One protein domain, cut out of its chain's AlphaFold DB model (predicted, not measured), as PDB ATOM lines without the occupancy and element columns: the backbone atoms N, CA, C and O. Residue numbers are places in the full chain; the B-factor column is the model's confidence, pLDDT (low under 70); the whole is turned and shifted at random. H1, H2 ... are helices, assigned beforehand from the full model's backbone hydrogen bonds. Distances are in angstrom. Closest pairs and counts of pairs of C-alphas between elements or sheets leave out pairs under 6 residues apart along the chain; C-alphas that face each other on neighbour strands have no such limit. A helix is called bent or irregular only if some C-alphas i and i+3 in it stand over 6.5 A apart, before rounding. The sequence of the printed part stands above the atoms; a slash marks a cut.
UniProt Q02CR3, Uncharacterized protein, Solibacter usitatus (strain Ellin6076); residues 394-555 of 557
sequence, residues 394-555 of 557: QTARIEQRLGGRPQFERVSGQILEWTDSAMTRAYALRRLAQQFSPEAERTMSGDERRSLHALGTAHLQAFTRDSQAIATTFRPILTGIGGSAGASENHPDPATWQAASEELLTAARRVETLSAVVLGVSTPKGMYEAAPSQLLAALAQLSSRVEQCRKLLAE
ATOM      1  N   GLN A 394     136.000 277.677 290.121       64.25
ATOM      2  CA  GLN A 394     135.173 277.649 291.315       64.25
ATOM      3  C   GLN A 394     135.456 276.433 292.211       64.25
ATOM      4  O   GLN A 394     135.659 276.620 293.409       64.25
ATOM      5  N   THR A 395     135.577 275.222 291.652       71.38
ATOM      6  CA  THR A 395     135.938 274.014 292.419       71.38
ATOM      7  C   THR A 395     137.332 274.150 293.033       71.38
ATOM      8  O   THR A 395     137.521 273.822 294.199       71.38
ATOM      9  N   ALA A 396     138.283 274.754 292.311       71.00
ATOM     10  CA  ALA A 396     139.624 275.037 292.834       71.00
ATOM     11  C   ALA A 396     139.613 276.021 294.026       71.00
ATOM     12  O   ALA A 396     140.363 275.845 294.987       71.00
ATOM     13  N   ARG A 397     138.736 277.037 294.009       69.50
ATOM     14  CA  ARG A 397     138.557 277.970 295.140       69.50
ATOM     15  C   ARG A 397     137.925 277.294 296.359       69.50
ATOM     16  O   ARG A 397     138.299 277.616 297.486       69.50
ATOM     17  N   ILE A 398     136.988 276.370 296.142       74.56
ATOM     18  CA  ILE A 398     136.368 275.573 297.212       74.56
ATOM     19  C   ILE A 398     137.406 274.621 297.830       74.56
ATOM     20  O   ILE A 398     137.546 274.587 299.052       74.56
ATOM     21  N   GLU A 399     138.189 273.926 296.998       78.06
ATOM     22  CA  GLU A 399     139.283 273.034 297.414       78.06
ATOM     23  C   GLU A 399     140.307 273.773 298.294       78.06
ATOM     24  O   GLU A 399     140.653 273.313 299.384       78.06
ATOM     25  N   GLN A 400     140.733 274.971 297.873       73.94
ATOM     26  CA  GLN A 400     141.675 275.794 298.633       73.94
ATOM     27  C   GLN A 400     141.111 276.230 299.997       73.94
ATOM     28  O   GLN A 400     141.847 276.263 300.982       73.94
ATOM     29  N   ARG A 401     139.811 276.545 300.082       71.25
ATOM     30  CA  ARG A 401     139.168 276.953 301.343       71.25
ATOM     31  C   ARG A 401     138.967 275.812 302.330       71.25
ATOM     32  O   ARG A 401     139.015 276.052 303.532       71.25
ATOM     33  N   LEU A 402     138.738 274.598 301.841       73.75
ATOM     34  CA  LEU A 402     138.548 273.418 302.687       73.75
ATOM     35  C   LEU A 402     139.867 272.853 303.234       73.75
ATOM     36  O   LEU A 402     139.844 271.909 304.019       73.75
ATOM     37  N   GLY A 403     141.008 273.450 302.874       74.12
ATOM     38  CA  GLY A 403     142.326 273.022 303.344       74.12
ATOM     39  C   GLY A 403     142.986 271.962 302.464       74.12
ATOM     40  O   GLY A 403     143.930 271.317 302.914       74.12
ATOM     41  N   GLY A 404     142.521 271.803 301.218       74.56
ATOM     42  CA  GLY A 404     143.096 270.901 300.222       74.56
ATOM     43  C   GLY A 404     142.158 269.785 299.756       74.56
ATOM     44  O   GLY A 404     141.034 269.617 300.236       74.56
ATOM     45  N   ARG A 405     142.655 269.002 298.791       73.06
ATOM     46  CA  ARG A 405     141.937 267.902 298.132       73.06
ATOM     47  C   ARG A 405     141.322 266.850 299.076       73.06
ATOM     48  O   ARG A 405     140.149 266.541 298.879       73.06
ATOM     49  N   PRO A 406     142.016 266.320 300.105       70.81
ATOM     50  CA  PRO A 406     141.442 265.237 300.909       70.81
ATOM     51  C   PRO A 406     140.264 265.699 301.784       70.81
ATOM     52  O   PRO A 406     139.327 264.938 302.030       70.81
ATOM     53  N   GLN A 407     140.265 266.954 302.240       71.69
ATOM     54  CA  GLN A 407     139.136 267.550 302.955       71.69
ATOM     55  C   GLN A 407     137.963 267.811 302.008       71.69
ATOM     56  O   GLN A 407     136.822 267.532 302.374       71.69
ATOM     57  N   PHE A 408     138.241 268.293 300.792       76.75
ATOM     58  CA  PHE A 408     137.225 268.458 299.754       76.75
ATOM     59  C   PHE A 408     136.537 267.131 299.413       76.75
ATOM     60  O   PHE A 408     135.309 267.079 299.396       76.75
ATOM     61  N   GLU A 409     137.292 266.052 299.200       77.69
ATOM     62  CA  GLU A 409     136.743 264.728 298.877       77.69
ATOM     63  C   GLU A 409     135.880 264.169 300.018       77.69
ATOM     64  O   GLU A 409     134.775 263.689 299.766       77.69
ATOM     65  N   ARG A 410     136.319 264.307 301.279       72.88
ATOM     66  CA  ARG A 410     135.528 263.886 302.450       72.88
ATOM     67  C   ARG A 410     134.204 264.644 302.554       72.88
ATOM     68  O   ARG A 410     133.160 264.023 302.727       72.88
ATOM     69  N   VAL A 411     134.253 265.972 302.455       76.50
ATOM     70  CA  VAL A 411     133.059 266.826 302.542       76.50
ATOM     71  C   VAL A 411     132.112 266.541 301.375       76.50
ATOM     72  O   VAL A 411     130.909 266.414 301.580       76.50
ATOM     73  N   SER A 412     132.649 266.367 300.167       79.50
ATOM     74  CA  SER A 412     131.859 266.009 298.984       79.50
ATOM     75  C   SER A 412     131.173 264.654 299.156       79.50
ATOM     76  O   SER A 412     129.985 264.539 298.871       79.50
ATOM     77  N   GLY A 413     131.886 263.644 299.666       76.94
ATOM     78  CA  GLY A 413     131.323 262.323 299.948       76.94
ATOM     79  C   GLY A 413     130.164 262.375 300.946       76.94
ATOM     80  O   GLY A 413     129.099 261.840 300.657       76.94
ATOM     81  N   GLN A 414     130.337 263.090 302.063       78.94
ATOM     82  CA  GLN A 414     129.290 263.260 303.081       78.94
ATOM     83  C   GLN A 414     128.054 263.982 302.535       78.94
ATOM     84  O   GLN A 414     126.927 263.577 302.799       78.94
ATOM     85  N   ILE A 415     128.254 265.036 301.740       83.62
ATOM     86  CA  ILE A 415     127.150 265.767 301.112       83.62
ATOM     87  C   ILE A 415     126.374 264.863 300.154       83.62
ATOM     88  O   ILE A 415     125.147 264.911 300.151       83.62
ATOM     89  N   LEU A 416     127.062 264.052 299.346       81.50
ATOM     90  CA  LEU A 416     126.405 263.120 298.427       81.50
ATOM     91  C   LEU A 416     125.607 262.054 299.186       81.50
ATOM     92  O   LEU A 416     124.476 261.775 298.808       81.50
ATOM     93  N   GLU A 417     126.149 261.520 300.281       81.00
ATOM     94  CA  GLU A 417     125.462 260.543 301.136       81.00
ATOM     95  C   GLU A 417     124.197 261.124 301.790       81.00
ATOM     96  O   GLU A 417     123.123 260.531 301.706       81.00
ATOM     97  N   TRP A 418     124.276 262.324 302.377       85.00
ATOM     98  CA  TRP A 418     123.089 263.000 302.915       85.00
ATOM     99  C   TRP A 418     122.077 263.349 301.825       85.00
ATOM    100  O   TRP A 418     120.876 263.314 302.077       85.00
ATOM    101  N   THR A 419     122.548 263.684 300.620       81.81
ATOM    102  CA  THR A 419     121.677 263.992 299.476       81.81
ATOM    103  C   THR A 419     120.903 262.747 299.049       81.81
ATOM    104  O   THR A 419     119.689 262.826 298.888       81.81
ATOM    105  N   ASP A 420     121.569 261.596 298.946       84.00
ATOM    106  CA  ASP A 420     120.949 260.309 298.606       84.00
ATOM    107  C   ASP A 420     119.930 259.857 299.672       84.00
ATOM    108  O   ASP A 420     118.782 259.519 299.359       84.00
ATOM    109  N   SER A 421     120.299 259.965 300.954       82.44
ATOM    110  CA  SER A 421     119.393 259.690 302.079       82.44
ATOM    111  C   SER A 421     118.168 260.616 302.066       82.44
ATOM    112  O   SER A 421     117.025 260.150 302.148       82.44
ATOM    113  N   ALA A 422     118.372 261.925 301.881       85.06
ATOM    114  CA  ALA A 422     117.286 262.894 301.778       85.06
ATOM    115  C   ALA A 422     116.373 262.587 300.579       85.06
ATOM    116  O   ALA A 422     115.151 262.551 300.727       85.06
ATOM    117  N   MET A 423     116.931 262.295 299.405       86.50
ATOM    118  CA  MET A 423     116.146 261.945 298.219       86.50
ATOM    119  C   MET A 423     115.312 260.681 298.442       86.50
ATOM    120  O   MET A 423     114.122 260.667 298.117       86.50
ATOM    121  N   THR A 424     115.879 259.664 299.088       82.50
ATOM    122  CA  THR A 424     115.156 258.441 299.465       82.50
ATOM    123  C   THR A 424     113.955 258.750 300.364       82.50
ATOM    124  O   THR A 424     112.848 258.263 300.120       82.50
ATOM    125  N   ARG A 425     114.123 259.625 301.367       85.62
ATOM    126  CA  ARG A 425     113.025 260.054 302.254       85.62
ATOM    127  C   ARG A 425     111.967 260.886 301.528       85.62
ATOM    128  O   ARG A 425     110.782 260.708 301.808       85.62
ATOM    129  N   ALA A 426     112.365 261.742 300.587       87.56
ATOM    130  CA  ALA A 426     111.435 262.527 299.777       87.56
ATOM    131  C   ALA A 426     110.575 261.639 298.863       87.56
ATOM    132  O   ALA A 426     109.364 261.839 298.772       87.56
ATOM    133  N   TYR A 427     111.166 260.618 298.231       86.00
ATOM    134  CA  TYR A 427     110.412 259.652 297.427       86.00
ATOM    135  C   TYR A 427     109.465 258.793 298.263       86.00
ATOM    136  O   TYR A 427     108.351 258.529 297.816       86.00
ATOM    137  N   ALA A 428     109.875 258.374 299.462       83.00
ATOM    138  CA  ALA A 428     109.004 257.624 300.362       83.00
ATOM    139  C   ALA A 428     107.794 258.463 300.810       83.00
ATOM    140  O   ALA A 428     106.659 258.000 300.726       83.00
ATOM    141  N   LEU A 429     108.014 259.735 301.174       88.88
ATOM    142  CA  LEU A 429     106.929 260.657 301.522       88.88
ATOM    143  C   LEU A 429     105.964 260.884 300.346       88.88
ATOM    144  O   LEU A 429     104.751 260.854 300.531       88.88
ATOM    145  N   ARG A 430     106.495 261.057 299.128       89.44
ATOM    146  CA  ARG A 430     105.682 261.176 297.910       89.44
ATOM    147  C   ARG A 430     104.876 259.910 297.625       89.44
ATOM    148  O   ARG A 430     103.713 260.004 297.257       89.44
ATOM    149  N   ARG A 431     105.475 258.728 297.789       85.44
ATOM    150  CA  ARG A 431     104.784 257.444 297.594       85.44
ATOM    151  C   ARG A 431     103.610 257.311 298.561       85.44
ATOM    152  O   ARG A 431     102.516 256.969 298.131       85.44
ATOM    153  N   LEU A 432     103.824 257.669 299.828       87.81
ATOM    154  CA  LEU A 432     102.771 257.707 300.841       87.81
ATOM    155  C   LEU A 432     101.639 258.668 300.436       87.81
ATOM    156  O   LEU A 432     100.470 258.306 300.513       87.81
ATOM    157  N   ALA A 433     101.976 259.860 299.933       89.19
ATOM    158  CA  ALA A 433     101.001 260.839 299.449       89.19
ATOM    159  C   ALA A 433     100.208 260.373 298.213       89.19
ATOM    160  O   ALA A 433      99.041 260.722 298.061       89.19
ATOM    161  N   GLN A 434     100.835 259.602 297.321       87.94
ATOM    162  CA  GLN A 434     100.183 259.050 296.130       87.94
ATOM    163  C   GLN A 434      99.256 257.884 296.471       87.94
ATOM    164  O   GLN A 434      98.182 257.771 295.885       87.94
ATOM    165  N   GLN A 435      99.662 257.038 297.419       83.62
ATOM    166  CA  GLN A 435      98.857 255.912 297.881       83.62
ATOM    167  C   GLN A 435      97.631 256.382 298.680       83.62
ATOM    168  O   GLN A 435      96.540 255.851 298.498       83.62
ATOM    169  N   PHE A 436      97.793 257.407 299.522       88.12
ATOM    170  CA  PHE A 436      96.724 257.961 300.354       88.12
ATOM    171  C   PHE A 436      96.340 259.372 299.881       88.12
ATOM    172  O   PHE A 436      96.788 260.383 300.436       88.12
ATOM    173  N   SER A 437      95.503 259.437 298.837       87.50
ATOM    174  CA  SER A 437      95.030 260.708 298.271       87.50
ATOM    175  C   SER A 437      94.216 261.531 299.289       87.50
ATOM    176  O   SER A 437      93.671 260.968 300.245       87.50
ATOM    177  N   PRO A 438      94.065 262.855 299.091       87.19
ATOM    178  CA  PRO A 438      93.268 263.698 299.985       87.19
ATOM    179  C   PRO A 438      91.814 263.226 300.141       87.19
ATOM    180  O   PRO A 438      91.204 263.401 301.193       87.19
ATOM    181  N   GLU A 439      91.236 262.628 299.099       84.62
ATOM    182  CA  GLU A 439      89.893 262.046 299.130       84.62
ATOM    183  C   GLU A 439      89.850 260.790 300.003       84.62
ATOM    184  O   GLU A 439      88.928 260.649 300.806       84.62
ATOM    185  N   ALA A 440      90.857 259.917 299.888       84.00
ATOM    186  CA  ALA A 440      90.976 258.722 300.717       84.00
ATOM    187  C   ALA A 440      91.149 259.093 302.199       84.00
ATOM    188  O   ALA A 440      90.426 258.582 303.054       84.00
ATOM    189  N   GLU A 441      92.015 260.062 302.500       87.19
ATOM    190  CA  GLU A 441      92.275 260.531 303.867       87.19
ATOM    191  C   GLU A 441      91.021 261.097 304.563       87.19
ATOM    192  O   GLU A 441      90.808 260.887 305.762       87.19
ATOM    193  N   ARG A 442      90.140 261.771 303.812       85.75
ATOM    194  CA  ARG A 442      88.857 262.278 304.335       85.75
ATOM    195  C   ARG A 442      87.900 261.165 304.755       85.75
ATOM    196  O   ARG A 442      87.051 261.402 305.611       85.75
ATOM    197  N   THR A 443      88.019 259.981 304.158       85.31
ATOM    198  CA  THR A 443      87.188 258.814 304.497       85.31
ATOM    199  C   THR A 443      87.767 257.961 305.629       85.31
ATOM    200  O   THR A 443      87.054 257.117 306.167       85.31
ATOM    201  N   MET A 444      89.024 258.198 306.024       84.31
ATOM    202  CA  MET A 444      89.680 257.492 307.127       84.31
ATOM    203  C   MET A 444      89.120 257.907 308.492       84.31
ATOM    204  O   MET A 444      88.744 259.061 308.721       84.31
ATOM    205  N   SER A 445      89.152 256.974 309.439       86.81
ATOM    206  CA  SER A 445      88.958 257.259 310.860       86.81
ATOM    207  C   SER A 445      90.081 258.149 311.417       86.81
ATOM    208  O   SER A 445      91.173 258.260 310.851       86.81
ATOM    209  N   GLY A 446      89.836 258.789 312.565       85.06
ATOM    210  CA  GLY A 446      90.838 259.647 313.210       85.06
ATOM    211  C   GLY A 446      92.114 258.900 313.624       85.06
ATOM    212  O   GLY A 446      93.193 259.488 313.641       85.06
ATOM    213  N   ASP A 447      92.024 257.607 313.930       83.50
ATOM    214  CA  ASP A 447      93.165 256.789 314.366       83.50
ATOM    215  C   ASP A 447      94.065 256.404 313.185       83.50
ATOM    216  O   ASP A 447      95.295 256.477 313.277       83.50
ATOM    217  N   GLU A 448      93.450 256.079 312.047       84.12
ATOM    218  CA  GLU A 448      94.139 255.841 310.778       84.12
ATOM    219  C   GLU A 448      94.822 257.118 310.283       84.12
ATOM    220  O   GLU A 448      96.012 257.105 309.978       84.12
ATOM    221  N   ARG A 449      94.123 258.259 310.302       88.00
ATOM    222  CA  ARG A 449      94.715 259.542 309.893       88.00
ATOM    223  C   ARG A 449      95.913 259.919 310.764       88.00
ATOM    224  O   ARG A 449      96.958 260.303 310.243       88.00
ATOM    225  N   ARG A 450      95.812 259.735 312.088       88.62
ATOM    226  CA  ARG A 450      96.938 259.952 313.015       88.62
ATOM    227  C   ARG A 450      98.135 259.063 312.688       88.62
ATOM    228  O   ARG A 450      99.268 259.537 312.731       88.62
ATOM    229  N   SER A 451      97.896 257.801 312.344       86.94
ATOM    230  CA  SER A 451      98.958 256.855 311.987       86.94
ATOM    231  C   SER A 451      99.620 257.219 310.647       86.94
ATOM    232  O   SER A 451     100.847 257.201 310.548       86.94
ATOM    233  N   LEU A 452      98.840 257.658 309.653       89.88
ATOM    234  CA  LEU A 452      99.341 258.165 308.370       89.88
ATOM    235  C   LEU A 452     100.206 259.417 308.553       89.88
ATOM    236  O   LEU A 452     101.334 259.480 308.060       89.88
ATOM    237  N   HIS A 453      99.719 260.384 309.332       92.44
ATOM    238  CA  HIS A 453     100.461 261.603 309.653       92.44
ATOM    239  C   HIS A 453     101.734 261.311 310.451       92.44
ATOM    240  O   HIS A 453     102.750 261.975 310.237       92.44
ATOM    241  N   ALA A 454     101.726 260.306 311.333       90.25
ATOM    242  CA  ALA A 454     102.919 259.882 312.062       90.25
ATOM    243  C   ALA A 454     104.000 259.329 311.118       90.25
ATOM    244  O   ALA A 454     105.163 259.719 311.243       90.25
ATOM    245  N   LEU A 455     103.627 258.494 310.138       89.69
ATOM    246  CA  LEU A 455     104.553 257.993 309.114       89.69
ATOM    247  C   LEU A 455     105.108 259.132 308.251       89.69
ATOM    248  O   LEU A 455     106.326 259.271 308.115       89.69
ATOM    249  N   GLY A 456     104.235 259.999 307.731       91.06
ATOM    250  CA  GLY A 456     104.649 261.171 306.955       91.06
ATOM    251  C   GLY A 456     105.597 262.081 307.744       91.06
ATOM    252  O   GLY A 456     106.645 262.496 307.242       91.06
ATOM    253  N   THR A 457     105.293 262.313 309.024       93.50
ATOM    254  CA  THR A 457     106.136 263.100 309.933       93.50
ATOM    255  C   THR A 457     107.493 262.437 310.166       93.50
ATOM    256  O   THR A 457     108.506 263.135 310.163       93.50
ATOM    257  N   ALA A 458     107.557 261.112 310.319       91.12
ATOM    258  CA  ALA A 458     108.817 260.390 310.498       91.12
ATOM    259  C   ALA A 458     109.740 260.535 309.273       91.12
ATOM    260  O   ALA A 458     110.927 260.849 309.419       91.12
ATOM    261  N   HIS A 459     109.194 260.392 308.058       90.75
ATOM    262  CA  HIS A 459     109.943 260.644 306.822       90.75
ATOM    263  C   HIS A 459     110.429 262.085 306.724       90.75
ATOM    264  O   HIS A 459     111.605 262.316 306.430       90.75
ATOM    265  N   LEU A 460     109.550 263.048 307.010       94.69
ATOM    266  CA  LEU A 460     109.887 264.464 306.947       94.69
ATOM    267  C   LEU A 460     110.953 264.847 307.980       94.69
ATOM    268  O   LEU A 460     111.851 265.626 307.671       94.69
ATOM    269  N   GLN A 461     110.913 264.285 309.189       93.50
ATOM    270  CA  GLN A 461     111.933 264.518 310.215       93.50
ATOM    271  C   GLN A 461     113.305 263.991 309.789       93.50
ATOM    272  O   GLN A 461     114.306 264.694 309.946       93.50
ATOM    273  N   ALA A 462     113.364 262.780 309.225       89.62
ATOM    274  CA  ALA A 462     114.606 262.222 308.693       89.62
ATOM    275  C   ALA A 462     115.148 263.074 307.532       89.62
ATOM    276  O   ALA A 462     116.309 263.472 307.559       89.62
ATOM    277  N   PHE A 463     114.282 263.454 306.587       92.88
ATOM    278  CA  PHE A 463     114.616 264.371 305.494       92.88
ATOM    279  C   PHE A 463     115.166 265.716 306.002       92.88
ATOM    280  O   PHE A 463     116.152 266.253 305.491       92.88
ATOM    281  N   THR A 464     114.524 266.278 307.027       94.50
ATOM    282  CA  THR A 464     114.896 267.575 307.607       94.50
ATOM    283  C   THR A 464     116.289 267.521 308.223       94.50
ATOM    284  O   THR A 464     117.068 268.456 308.054       94.50
ATOM    285  N   ARG A 465     116.634 266.420 308.897       93.06
ATOM    286  CA  ARG A 465     117.966 266.223 309.479       93.06
ATOM    287  C   ARG A 465     119.060 266.273 308.409       93.06
ATOM    288  O   ARG A 465     120.020 267.028 308.558       93.06
ATOM    289  N   ASP A 466     118.883 265.524 307.324       89.44
ATOM    290  CA  ASP A 466     119.883 265.420 306.257       89.44
ATOM    291  C   ASP A 466     119.998 266.735 305.469       89.44
ATOM    292  O   ASP A 466     121.095 267.251 305.249       89.44
ATOM    293  N   SER A 467     118.867 267.366 305.137       91.25
ATOM    294  CA  SER A 467     118.855 268.674 304.462       91.25
ATOM    295  C   SER A 467     119.462 269.799 305.312       91.25
ATOM    296  O   SER A 467     120.157 270.668 304.777       91.25
ATOM    297  N   GLN A 468     119.287 269.774 306.638       90.88
ATOM    298  CA  GLN A 468     119.967 270.698 307.551       90.88
ATOM    299  C   GLN A 468     121.479 270.448 307.611       90.88
ATOM    300  O   GLN A 468     122.244 271.418 307.652       90.88
ATOM    301  N   ALA A 469     121.929 269.189 307.583       88.31
ATOM    302  CA  ALA A 469     123.354 268.851 307.537       88.31
ATOM    303  C   ALA A 469     124.018 269.359 306.242       88.31
ATOM    304  O   ALA A 469     125.075 270.002 306.291       88.31
ATOM    305  N   ILE A 470     123.343 269.178 305.101       88.38
ATOM    306  CA  ILE A 470     123.751 269.724 303.798       88.38
ATOM    307  C   ILE A 470     123.840 271.254 303.869       88.38
ATOM    308  O   ILE A 470     124.875 271.836 303.534       88.38
ATOM    309  N   ALA A 471     122.785 271.920 304.346       88.62
ATOM    310  CA  ALA A 471     122.733 273.377 304.418       88.62
ATOM    311  C   ALA A 471     123.824 273.956 305.331       88.62
ATOM    312  O   ALA A 471     124.495 274.919 304.957       88.62
ATOM    313  N   THR A 472     124.032 273.359 306.507       88.25
ATOM    314  CA  THR A 472     125.039 273.802 307.485       88.25
ATOM    315  C   THR A 472     126.455 273.660 306.933       88.25
ATOM    316  O   THR A 472     127.287 274.540 307.151       88.25
ATOM    317  N   THR A 473     126.710 272.603 306.159       87.25
ATOM    318  CA  THR A 473     128.006 272.365 305.512       87.25
ATOM    319  C   THR A 473     128.242 273.316 304.334       87.25
ATOM    320  O   THR A 473     129.311 273.917 304.230       87.25
ATOM    321  N   PHE A 474     127.247 273.523 303.464       85.00
ATOM    322  CA  PHE A 474     127.406 274.379 302.284       85.00
ATOM    323  C   PHE A 474     127.438 275.873 302.607       85.00
ATOM    324  O   PHE A 474     128.219 276.609 302.003       85.00
ATOM    325  N   ARG A 475     126.611 276.356 303.539       86.75
ATOM    326  CA  ARG A 475     126.431 277.796 303.788       86.75
ATOM    327  C   ARG A 475     127.745 278.574 303.990       86.75
ATOM    328  O   ARG A 475     127.897 279.581 303.299       86.75
ATOM    329  N   PRO A 476     128.707 278.156 304.841       84.06
ATOM    330  CA  PRO A 476     129.973 278.884 305.009       84.06
ATOM    331  C   PRO A 476     130.885 278.816 303.771       84.06
ATOM    332  O   PRO A 476     131.645 279.749 303.508       84.06
ATOM    333  N   ILE A 477     130.805 277.732 302.994       83.38
ATOM    334  CA  ILE A 477     131.586 277.551 301.765       83.38
ATOM    335  C   ILE A 477     131.068 278.506 300.685       83.38
ATOM    336  O   ILE A 477     131.850 279.241 300.082       83.38
ATOM    337  N   LEU A 478     129.747 278.527 300.480       83.56
ATOM    338  CA  LEU A 478     129.088 279.298 299.426       83.56
ATOM    339  C   LEU A 478     129.144 280.808 299.681       83.56
ATOM    340  O   LEU A 478     129.454 281.564 298.762       83.56
ATOM    341  N   THR A 479     128.915 281.263 300.919       83.12
ATOM    342  CA  THR A 479     129.071 282.689 301.268       83.12
ATOM    343  C   THR A 479     130.525 283.134 301.131       83.12
ATOM    344  O   THR A 479     130.806 284.225 300.639       83.12
ATOM    345  N   GLY A 480     131.465 282.250 301.468       75.12
ATOM    346  CA  GLY A 480     132.893 282.481 301.311       75.12
ATOM    347  C   GLY A 480     133.352 282.738 299.873       75.12
ATOM    348  O   GLY A 480     134.319 283.467 299.659       75.12
ATOM    349  N   ILE A 481     132.665 282.170 298.883       75.31
ATOM    350  CA  ILE A 481     132.979 282.345 297.456       75.31
ATOM    351  C   ILE A 481     132.111 283.414 296.772       75.31
ATOM    352  O   ILE A 481     132.125 283.506 295.546       75.31
ATOM    353  N   GLY A 482     131.391 284.234 297.550       73.69
ATOM    354  CA  GLY A 482     130.574 285.348 297.055       73.69
ATOM    355  C   GLY A 482     129.116 284.993 296.748       73.69
ATOM    356  O   GLY A 482     128.420 285.785 296.119       73.69
ATOM    357  N   GLY A 483     128.645 283.818 297.173       77.69
ATOM    358  CA  GLY A 483     127.238 283.445 297.078       77.69
ATOM    359  C   GLY A 483     126.367 284.313 297.988       77.69
ATOM    360  O   GLY A 483     126.683 284.501 299.163       77.69
ATOM    361  N   SER A 484     125.252 284.804 297.456       75.00
ATOM    362  CA  SER A 484     124.233 285.530 298.217       75.00
ATOM    363  C   SER A 484     122.904 284.789 298.137       75.00
ATOM    364  O   SER A 484     122.539 284.280 297.075       75.00
ATOM    365  N   ALA A 485     122.183 284.719 299.256       71.81
ATOM    366  CA  ALA A 485     120.827 284.191 299.267       71.81
ATOM    367  C   ALA A 485     119.907 285.197 298.559       71.81
ATOM    368  O   ALA A 485     119.647 286.283 299.075       71.81
ATOM    369  N   GLY A 486     119.464 284.853 297.350       66.00
ATOM    370  CA  GLY A 486     118.434 285.609 296.639       66.00
ATOM    371  C   GLY A 486     117.065 285.466 297.308       66.00
ATOM    372  O   GLY A 486     116.853 284.572 298.128       66.00
ATOM    373  N   ALA A 487     116.132 286.348 296.947       58.69
ATOM    374  CA  ALA A 487     114.744 286.239 297.382       58.69
ATOM    375  C   ALA A 487     114.152 284.893 296.931       58.69
ATOM    376  O   ALA A 487     114.342 284.481 295.785       58.69
ATOM    377  N   SER A 488     113.455 284.208 297.840       59.62
ATOM    378  CA  SER A 488     112.739 282.974 297.517       59.62
ATOM    379  C   SER A 488     111.617 283.287 296.527       59.62
ATOM    380  O   SER A 488     110.883 284.257 296.710       59.62
ATOM    381  N   GLU A 489     111.478 282.475 295.480       60.91
ATOM    382  CA  GLU A 489     110.336 282.561 294.569       60.91
ATOM    383  C   GLU A 489     109.055 282.252 295.358       60.91
ATOM    384  O   GLU A 489     108.928 281.172 295.939       60.91
ATOM    385  N   ASN A 490     108.116 283.202 295.390       57.88
ATOM    386  CA  ASN A 490     106.798 282.999 295.987       57.88
ATOM    387  C   ASN A 490     105.996 282.061 295.084       57.88
ATOM    388  O   ASN A 490     105.537 282.459 294.014       57.88
ATOM    389  N   HIS A 491     105.841 280.818 295.515       64.56
ATOM    390  CA  HIS A 491     104.862 279.896 294.955       64.56
ATOM    391  C   HIS A 491     103.615 279.876 295.844       64.56
ATOM    392  O   HIS A 491     103.733 280.131 297.044       64.56
ATOM    393  N   PRO A 492     102.431 279.586 295.277       71.50
ATOM    394  CA  PRO A 492     101.223 279.413 296.068       71.50
ATOM    395  C   PRO A 492     101.419 278.318 297.119       71.50
ATOM    396  O   PRO A 492     102.084 277.312 296.872       71.50
ATOM    397  N   ASP A 493     100.846 278.545 298.296       77.44
ATOM    398  CA  ASP A 493     100.918 277.601 299.399       77.44
ATOM    399  C   ASP A 493     100.017 276.385 299.112       77.44
ATOM    400  O   ASP A 493      98.809 276.568 298.922       77.44
ATOM    401  N   PRO A 494     100.548 275.146 299.060       80.62
ATOM    402  CA  PRO A 494      99.735 273.940 298.972       80.62
ATOM    403  C   PRO A 494      98.711 273.858 300.104       80.62
ATOM    404  O   PRO A 494      99.023 274.088 301.271       80.62
ATOM    405  N   ALA A 495      97.491 273.460 299.741       83.31
ATOM    406  CA  ALA A 495      96.383 273.277 300.677       83.31
ATOM    407  C   ALA A 495      96.412 271.921 301.410       83.31
ATOM    408  O   ALA A 495      95.686 271.744 302.382       83.31
ATOM    409  N   THR A 496      97.203 270.950 300.938       90.62
ATOM    410  CA  THR A 496      97.284 269.592 301.504       90.62
ATOM    411  C   THR A 496      98.733 269.131 301.630       90.62
ATOM    412  O   THR A 496      99.593 269.530 300.836       90.62
ATOM    413  N   TRP A 497      99.030 268.278 302.619       92.75
ATOM    414  CA  TRP A 497     100.391 267.765 302.811       92.75
ATOM    415  C   TRP A 497     100.848 266.902 301.626       92.75
ATOM    416  O   TRP A 497     102.037 266.900 301.301       92.75
ATOM    417  N   GLN A 498      99.914 266.245 300.926       93.31
ATOM    418  CA  GLN A 498     100.190 265.496 299.702       93.31
ATOM    419  C   GLN A 498     100.757 266.407 298.609       93.31
ATOM    420  O   GLN A 498     101.811 266.107 298.048       93.31
ATOM    421  N   ALA A 499     100.123 267.556 298.349       90.81
ATOM    422  CA  ALA A 499     100.635 268.535 297.390       90.81
ATOM    423  C   ALA A 499     101.980 269.125 297.850       90.81
ATOM    424  O   ALA A 499     102.910 269.255 297.054       90.81
ATOM    425  N   ALA A 500     102.123 269.397 299.151       91.50
ATOM    426  CA  ALA A 500     103.383 269.871 299.721       91.50
ATOM    427  C   ALA A 500     104.534 268.859 299.565       91.50
ATOM    428  O   ALA A 500     105.685 269.269 299.420       91.50
ATOM    429  N   SER A 501     104.251 267.550 299.550       92.19
ATOM    430  CA  SER A 501     105.268 266.509 299.340       92.19
ATOM    431  C   SER A 501     105.861 266.522 297.920       92.19
ATOM    432  O   SER A 501     107.068 266.332 297.755       92.19
ATOM    433  N   GLU A 502     105.051 266.820 296.899       90.88
ATOM    434  CA  GLU A 502     105.498 266.950 295.502       90.88
ATOM    435  C   GLU A 502     106.366 268.205 295.313       90.88
ATOM    436  O   GLU A 502     107.426 268.173 294.671       90.88
ATOM    437  N   GLU A 503     105.966 269.316 295.935       90.81
ATOM    438  CA  GLU A 503     106.765 270.542 295.939       90.81
ATOM    439  C   GLU A 503     108.087 270.371 296.699       90.81
ATOM    440  O   GLU A 503     109.124 270.873 296.255       90.81
ATOM    441  N   LEU A 504     108.072 269.631 297.814       92.62
ATOM    442  CA  LEU A 504     109.271 269.282 298.574       92.62
ATOM    443  C   LEU A 504     110.249 268.467 297.719       92.62
ATOM    444  O   LEU A 504     111.431 268.808 297.669       92.62
ATOM    445  N   LEU A 505     109.772 267.435 297.009       91.62
ATOM    446  CA  LEU A 505     110.615 266.633 296.115       91.62
ATOM    447  C   LEU A 505     111.213 267.487 294.990       91.62
ATOM    448  O   LEU A 505     112.393 267.351 294.659       91.62
ATOM    449  N   THR A 506     110.418 268.387 294.411       91.06
ATOM    450  CA  THR A 506     110.882 269.299 293.357       91.06
ATOM    451  C   THR A 506     111.992 270.220 293.870       91.06
ATOM    452  O   THR A 506     113.031 270.366 293.220       91.06
ATOM    453  N   ALA A 507     111.821 270.792 295.067       90.88
ATOM    454  CA  ALA A 507     112.851 271.599 295.714       90.88
ATOM    455  C   ALA A 507     114.113 270.778 296.048       90.88
ATOM    456  O   ALA A 507     115.228 271.259 295.839       90.88
ATOM    457  N   ALA A 508     113.956 269.531 296.505       91.31
ATOM    458  CA  ALA A 508     115.068 268.637 296.828       91.31
ATOM    459  C   ALA A 508     115.920 268.294 295.591       91.31
ATOM    460  O   ALA A 508     117.140 268.439 295.634       91.31
ATOM    461  N   ARG A 509     115.290 267.963 294.453       90.00
ATOM    462  CA  ARG A 509     115.980 267.716 293.166       90.00
ATOM    463  C   ARG A 509     116.766 268.930 292.671       90.00
ATOM    464  O   ARG A 509     117.852 268.793 292.104       90.00
ATOM    465  N   ARG A 510     116.227 270.137 292.884       89.62
ATOM    466  CA  ARG A 510     116.924 271.391 292.558       89.62
ATOM    467  C   ARG A 510     118.196 271.537 293.395       89.62
ATOM    468  O   ARG A 510     119.235 271.893 292.841       89.62
ATOM    469  N   VAL A 511     118.129 271.240 294.696       90.44
ATOM    470  CA  VAL A 511     119.305 271.225 295.583       90.44
ATOM    471  C   VAL A 511     120.313 270.167 295.130       90.44
ATOM    472  O   VAL A 511     121.465 270.525 294.925       90.44
ATOM    473  N   GLU A 512     119.891 268.927 294.876       90.06
ATOM    474  CA  GLU A 512     120.753 267.837 294.385       90.06
ATOM    475  C   GLU A 512     121.520 268.233 293.112       90.06
ATOM    476  O   GLU A 512     122.748 268.136 293.052       90.06
ATOM    477  N   THR A 513     120.805 268.761 292.115       87.50
ATOM    478  CA  THR A 513     121.396 269.176 290.836       87.50
ATOM    479  C   THR A 513     122.434 270.280 291.042       87.50
ATOM    480  O   THR A 513     123.547 270.210 290.521       87.50
ATOM    481  N   LEU A 514     122.099 271.300 291.834       86.62
ATOM    482  CA  LEU A 514     123.003 272.417 292.109       86.62
ATOM    483  C   LEU A 514     124.196 271.993 292.975       86.62
ATOM    484  O   LEU A 514     125.303 272.488 292.762       86.62
ATOM    485  N   SER A 515     124.013 271.053 293.903       85.88
ATOM    486  CA  SER A 515     125.097 270.450 294.676       85.88
ATOM    487  C   SER A 515     126.068 269.693 293.771       85.88
ATOM    488  O   SER A 515     127.275 269.903 293.888       85.88
ATOM    489  N   ALA A 516     125.580 268.900 292.810       83.62
ATOM    490  CA  ALA A 516     126.433 268.206 291.843       83.62
ATOM    491  C   ALA A 516     127.251 269.178 290.969       83.62
ATOM    492  O   ALA A 516     128.434 268.937 290.714       83.62
ATOM    493  N   VAL A 517     126.655 270.305 290.560       82.69
ATOM    494  CA  VAL A 517     127.346 271.368 289.806       82.69
ATOM    495  C   VAL A 517     128.418 272.052 290.658       82.69
ATOM    496  O   VAL A 517     129.555 272.202 290.214       82.69
ATOM    497  N   VAL A 518     128.093 272.438 291.896       80.81
ATOM    498  CA  VAL A 518     129.039 273.108 292.809       80.81
ATOM    499  C   VAL A 518     130.217 272.201 293.174       80.81
ATOM    500  O   VAL A 518     131.353 272.672 293.255       80.81
ATOM    501  N   LEU A 519     129.967 270.905 293.363       79.81
ATOM    502  CA  LEU A 519     131.006 269.914 293.651       79.81
ATOM    503  C   LEU A 519     131.807 269.500 292.403       79.81
ATOM    504  O   LEU A 519     132.770 268.748 292.523       79.81
ATOM    505  N   GLY A 520     131.456 269.995 291.211       71.69
ATOM    506  CA  GLY A 520     132.158 269.671 289.964       71.69
ATOM    507  C   GLY A 520     131.918 268.243 289.463       71.69
ATOM    508  O   GLY A 520     132.674 267.761 288.627       71.69
ATOM    509  N   VAL A 521     130.873 267.571 289.958       65.50
ATOM    510  CA  VAL A 521     130.448 266.226 289.524       65.50
ATOM    511  C   VAL A 521     129.690 266.294 288.192       65.50
ATOM    512  O   VAL A 521     129.629 265.318 287.450       65.50
ATOM    513  N   SER A 522     129.115 267.450 287.857       56.22
ATOM    514  CA  SER A 522     128.422 267.686 286.589       56.22
ATOM    515  C   SER A 522     128.826 269.027 285.984       56.22
ATOM    516  O   SER A 522     128.853 270.045 286.673       56.22
ATOM    517  N   THR A 523     129.079 269.041 284.673       51.81
ATOM    518  CA  THR A 523     129.309 270.260 283.887       51.81
ATOM    519  C   THR A 523     128.178 270.454 282.876       51.81
ATOM    520  O   THR A 523     128.325 270.078 281.707       51.81
ATOM    521  N   PRO A 524     127.024 271.025 283.269       48.00
ATOM    522  CA  PRO A 524     126.053 271.473 282.287       48.00
ATOM    523  C   PRO A 524     126.703 272.556 281.427       48.00
ATOM    524  O   PRO A 524     127.255 273.540 281.927       48.00
ATOM    525  N   LYS A 525     126.670 272.354 280.111       41.16
ATOM    526  CA  LYS A 525     127.187 273.310 279.138       41.16
ATOM    527  C   LYS A 525     126.255 274.525 279.108       41.16
ATOM    528  O   LYS A 525     125.190 274.468 278.508       41.16
ATOM    529  N   GLY A 526     126.692 275.614 279.736       50.75
ATOM    530  CA  GLY A 526     126.016 276.911 279.727       50.75
ATOM    531  C   GLY A 526     125.042 277.123 280.892       50.75
ATOM    532  O   GLY A 526     124.163 276.311 281.140       50.75
ATOM    533  N   MET A 527     125.185 278.286 281.539       49.00
ATOM    534  CA  MET A 527     124.217 278.928 282.445       49.00
ATOM    535  C   MET A 527     124.267 278.633 283.958       49.00
ATOM    536  O   MET A 527     123.224 278.640 284.599       49.00
ATOM    537  N   TYR A 528     125.447 278.532 284.586       53.69
ATOM    538  CA  TYR A 528     125.533 278.623 286.059       53.69
ATOM    539  C   TYR A 528     126.750 279.397 286.596       53.69
ATOM    540  O   TYR A 528     127.348 278.999 287.592       53.69
ATOM    541  N   GLU A 529     127.089 280.561 286.025       56.75
ATOM    542  CA  GLU A 529     128.065 281.476 286.665       56.75
ATOM    543  C   GLU A 529     127.634 281.894 288.093       56.75
ATOM    544  O   GLU A 529     128.468 282.256 288.921       56.75
ATOM    545  N   ALA A 530     126.340 281.757 288.418       70.12
ATOM    546  CA  ALA A 530     125.751 282.034 289.727       70.12
ATOM    547  C   ALA A 530     125.402 280.777 290.564       70.12
ATOM    548  O   ALA A 530     124.594 280.887 291.491       70.12
ATOM    549  N   ALA A 531     125.981 279.598 290.282       78.19
ATOM    550  CA  ALA A 531     125.646 278.339 290.975       78.19
ATOM    551  C   ALA A 531     125.624 278.434 292.522       78.19
ATOM    552  O   ALA A 531     124.670 277.937 293.122       78.19
ATOM    553  N   PRO A 532     126.580 279.113 293.201       82.88
ATOM    554  CA  PRO A 532     126.563 279.225 294.663       82.88
ATOM    555  C   PRO A 532     125.365 279.999 295.213       82.88
ATOM    556  O   PRO A 532     124.773 279.598 296.212       82.88
ATOM    557  N   SER A 533     124.995 281.102 294.558       84.56
ATOM    558  CA  SER A 533     123.840 281.916 294.951       84.56
ATOM    559  C   SER A 533     122.534 281.172 294.687       84.56
ATOM    560  O   SER A 533     121.621 281.209 295.509       84.56
ATOM    561  N   GLN A 534     122.459 280.436 293.574       87.12
ATOM    562  CA  GLN A 534     121.305 279.596 293.263       87.12
ATOM    563  C   GLN A 534     121.152 278.442 294.258       87.12
ATOM    564  O   GLN A 534     120.034 278.165 294.682       87.12
ATOM    565  N   LEU A 535     122.252 277.807 294.683       89.31
ATOM    566  CA  LEU A 535     122.213 276.754 295.700       89.31
ATOM    567  C   LEU A 535     121.774 277.310 297.062       89.31
ATOM    568  O   LEU A 535     120.945 276.700 297.728       89.31
ATOM    569  N   LEU A 536     122.249 278.498 297.457       88.62
ATOM    570  CA  LEU A 536     121.777 279.167 298.678       88.62
ATOM    571  C   LEU A 536     120.275 279.486 298.626       88.62
ATOM    572  O   LEU A 536     119.575 279.262 299.614       88.62
ATOM    573  N   ALA A 537     119.777 279.975 297.488       89.44
ATOM    574  CA  ALA A 537     118.351 280.229 297.294       89.44
ATOM    575  C   ALA A 537     117.530 278.928 297.314       89.44
ATOM    576  O   ALA A 537     116.498 278.866 297.978       89.44
ATOM    577  N   ALA A 538     118.013 277.863 296.664       90.75
ATOM    578  CA  ALA A 538     117.354 276.558 296.648       90.75
ATOM    579  C   ALA A 538     117.291 275.916 298.044       90.75
ATOM    580  O   ALA A 538     116.257 275.371 298.418       90.75
ATOM    581  N   LEU A 539     118.351 276.035 298.853       91.25
ATOM    582  CA  LEU A 539     118.354 275.574 300.246       91.25
ATOM    583  C   LEU A 539     117.359 276.359 301.117       91.25
ATOM    584  O   LEU A 539     116.678 275.773 301.958       91.25
ATOM    585  N   ALA A 540     117.238 277.675 300.903       89.94
ATOM    586  CA  ALA A 540     116.240 278.493 301.591       89.94
ATOM    587  C   ALA A 540     114.810 278.089 301.190       89.94
ATOM    588  O   ALA A 540     113.971 277.857 302.062       89.94
ATOM    589  N   GLN A 541     114.559 277.911 299.891       90.38
ATOM    590  CA  GLN A 541     113.277 277.436 299.372       90.38
ATOM    591  C   GLN A 541     112.924 276.057 299.948       90.38
ATOM    592  O   GLN A 541     111.809 275.861 300.429       90.38
ATOM    593  N   LEU A 542     113.884 275.125 299.978       92.69
ATOM    594  CA  LEU A 542     113.690 273.796 300.554       92.69
ATOM    595  C   LEU A 542     113.280 273.876 302.029       92.69
ATOM    596  O   LEU A 542     112.329 273.210 302.431       92.69
ATOM    597  N   SER A 543     113.933 274.732 302.821       91.25
ATOM    598  CA  SER A 543     113.579 274.910 304.236       91.25
ATOM    599  C   SER A 543     112.150 275.434 304.433       91.25
ATOM    600  O   SER A 543     111.449 274.979 305.335       91.25
ATOM    601  N   SER A 544     111.682 276.318 303.546       91.25
ATOM    602  CA  SER A 544     110.299 276.805 303.550       91.25
ATOM    603  C   SER A 544     109.299 275.691 303.218       91.25
ATOM    604  O   SER A 544     108.266 275.580 303.874       91.25
ATOM    605  N   ARG A 545     109.612 274.833 302.234       91.56
ATOM    606  CA  ARG A 545     108.760 273.690 301.856       91.56
ATOM    607  C   ARG A 545     108.689 272.618 302.938       91.56
ATOM    608  O   ARG A 545     107.612 272.083 303.187       91.56
ATOM    609  N   VAL A 546     109.802 272.349 303.621       93.38
ATOM    610  CA  VAL A 546     109.825 271.471 304.800       93.38
ATOM    611  C   VAL A 546     108.881 272.001 305.875       93.38
ATOM    612  O   VAL A 546     108.058 271.253 306.390       93.38
ATOM    613  N   GLU A 547     108.971 273.291 306.194       92.25
ATOM    614  CA  GLU A 547     108.152 273.910 307.234       92.25
ATOM    615  C   GLU A 547     106.658 273.888 306.889       92.25
ATOM    616  O   GLU A 547     105.818 273.602 307.740       92.25
ATOM    617  N   GLN A 548     106.325 274.128 305.626       91.12
ATOM    618  CA  GLN A 548     104.962 274.033 305.121       91.12
ATOM    619  C   GLN A 548     104.402 272.610 305.198       91.12
ATOM    620  O   GLN A 548     103.321 272.405 305.744       91.12
ATOM    621  N   CYS A 549     105.156 271.618 304.719       92.38
ATOM    622  CA  CYS A 549     104.763 270.215 304.811       92.38
ATOM    623  C   CYS A 549     104.603 269.780 306.279       92.38
ATOM    624  O   CYS A 549     103.639 269.103 306.628       92.38
ATOM    625  N   ARG A 550     105.488 270.254 307.168       94.19
ATOM    626  CA  ARG A 550     105.432 269.990 308.612       94.19
ATOM    627  C   ARG A 550     104.166 270.548 309.252       94.19
ATOM    628  O   ARG A 550     103.583 269.870 310.090       94.19
ATOM    629  N   LYS A 551     103.751 271.764 308.887       92.69
ATOM    630  CA  LYS A 551     102.501 272.365 309.381       92.69
ATOM    631  C   LYS A 551     101.291 271.541 308.958       92.69
ATOM    632  O   LYS A 551     100.510 271.157 309.815       92.69
ATOM    633  N   LEU A 552     101.208 271.187 307.678       91.94
ATOM    634  CA  LEU A 552     100.086 270.418 307.130       91.94
ATOM    635  C   LEU A 552     100.004 268.993 307.708       91.94
ATOM    636  O   LEU A 552      98.913 268.470 307.893       91.94
ATOM    637  N   LEU A 553     101.142 268.376 308.045       90.06
ATOM    638  CA  LEU A 553     101.176 267.087 308.751       90.06
ATOM    639  C   LEU A 553     100.872 267.207 310.253       90.06
ATOM    640  O   LEU A 553     100.475 266.224 310.876       90.06
ATOM    641  N   ALA A 554     101.068 268.383 310.851       86.88
ATOM    642  CA  ALA A 554     100.795 268.633 312.264       86.88
ATOM    643  C   ALA A 554      99.357 269.099 312.530       86.88
ATOM    644  O   ALA A 554      98.910 269.018 313.675       86.88
ATOM    645  N   GLU A 555      98.649 269.600 311.515       77.06
ATOM    646  CA  GLU A 555      97.257 270.026 311.633       77.06
ATOM    647  C   GLU A 555      96.334 268.814 311.829       77.06
ATOM    648  O   GLU A 555      96.259 267.939 310.962       77.06
TER     649      GLU A 555
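Overview. This is residues 394 to 555 of the 557 residues of an uncharacterized protein of Solibacter usitatus (strain Ellin6076) (UniProt Q02CR3). Four long helices, H2, H4, H5 and H6, make an elongated bundle in which H4 and H2 are the longer pair and H5 and H6 a shorter hairpin packed along them. Short H1 lies across one end of the bundle, at the start of H2, and short H3 lies at the opposite end, between H2 and H4; a long link, residues 481 to 496, runs back along the outside from the end of H4 to the start of H5. The printed part has 162 residues with six named helices, in the order H1, H2, H3, H4, H5, H6, and no named strand; the class is all helix. The whole is compact, with a radius of gyration of the C-alphas of 17.4 A, and its C-alphas span 57 by 30 by 25 A.

Along the chain. The longest helix is H4, residues 446 to 480, 49.3 A from its first to its last C-alpha; C-alpha 446 is at (90.838, 259.647, 313.210) and C-alpha 480 at (132.893, 282.481, 301.311). H4 has a kink of 29 degrees near residue 474 and is irregular, but only just: C-alphas 473 and 476 are 6.8 A apart. H2, residues 405 to 435, measures 44.7 A. H6, residues 531 to 554, measures 34.1 A and ends with C-alpha 554 at (100.795, 268.633, 312.264). H5, residues 497 to 518, measures 30.8 A. The two short helices are H1, residues 394 to 401, which begins with C-alpha 394 at (135.173, 277.649, 291.315), and H3, residues 438 to 443.

Arrangement. H2, H4, H5 and H6 form a bundle, a set of helices side by side, and the helix packing is mostly aligned. H4 touches H2 at a shallow tilt of 24 degrees, opposite ways; their closest C-alphas, of Ala 422 and Phe 463, are 4.8 A apart. H4 also touches H6, opposite ways at a shallow tilt of 20 degrees, with the C-alphas of Leu 478 and Pro 532 closest at 5.4 A. H5 and H6 form a helical hairpin and touch at a shallow tilt of 21 degrees, opposite ways; the C-alphas of Trp 497 and Leu 552 are closest, at 5.1 A. H2 touches H5, opposite ways at a shallow tilt of 20 degrees, with the C-alphas of Ala 433 and Gln 498 closest at 4.7 A. H4 and H5 are near each other, while H2 and H6 are apart. H1 and H2 touch only at the corner by their link, with residues 405 to 408 of H2 alone; the C-alphas of Glu 399 and Phe 408 are closest, at 5.5 A, and the tilt is a steep 62 degrees. H1 is close to H4 but not clearly touching it, about perpendicular at 81 degrees, with the C-alphas of Ile 398 and Ile 477 closest at 6.9 A. H3 is close to H4 but not clearly touching it; the C-alphas of Glu 441 and Arg 449 are closest, at 6.6 A. In H1, H2 and H6 every O i to N i+4 pair is within hydrogen-bond range; in H3 it is 1 of 2, in H4 29 of 31 and in H5 17 of 18.

Size, cuts and confidence. The outline is elongated, and the two C-alphas farthest apart, those of Gln 400 and Thr 443, are 57.4 A apart. The printed part has no cut. The links H4 to H5, 16 residues, and H5 to H6, 12 residues, are long; the links H1 to H2, H2 to H3 and H3 to H4 are tight. The mean pLDDT of the printed part is 82.3, and 17 residues are under 70: residues 394 and 397, residues 486 to 491 and residues 521 to 529.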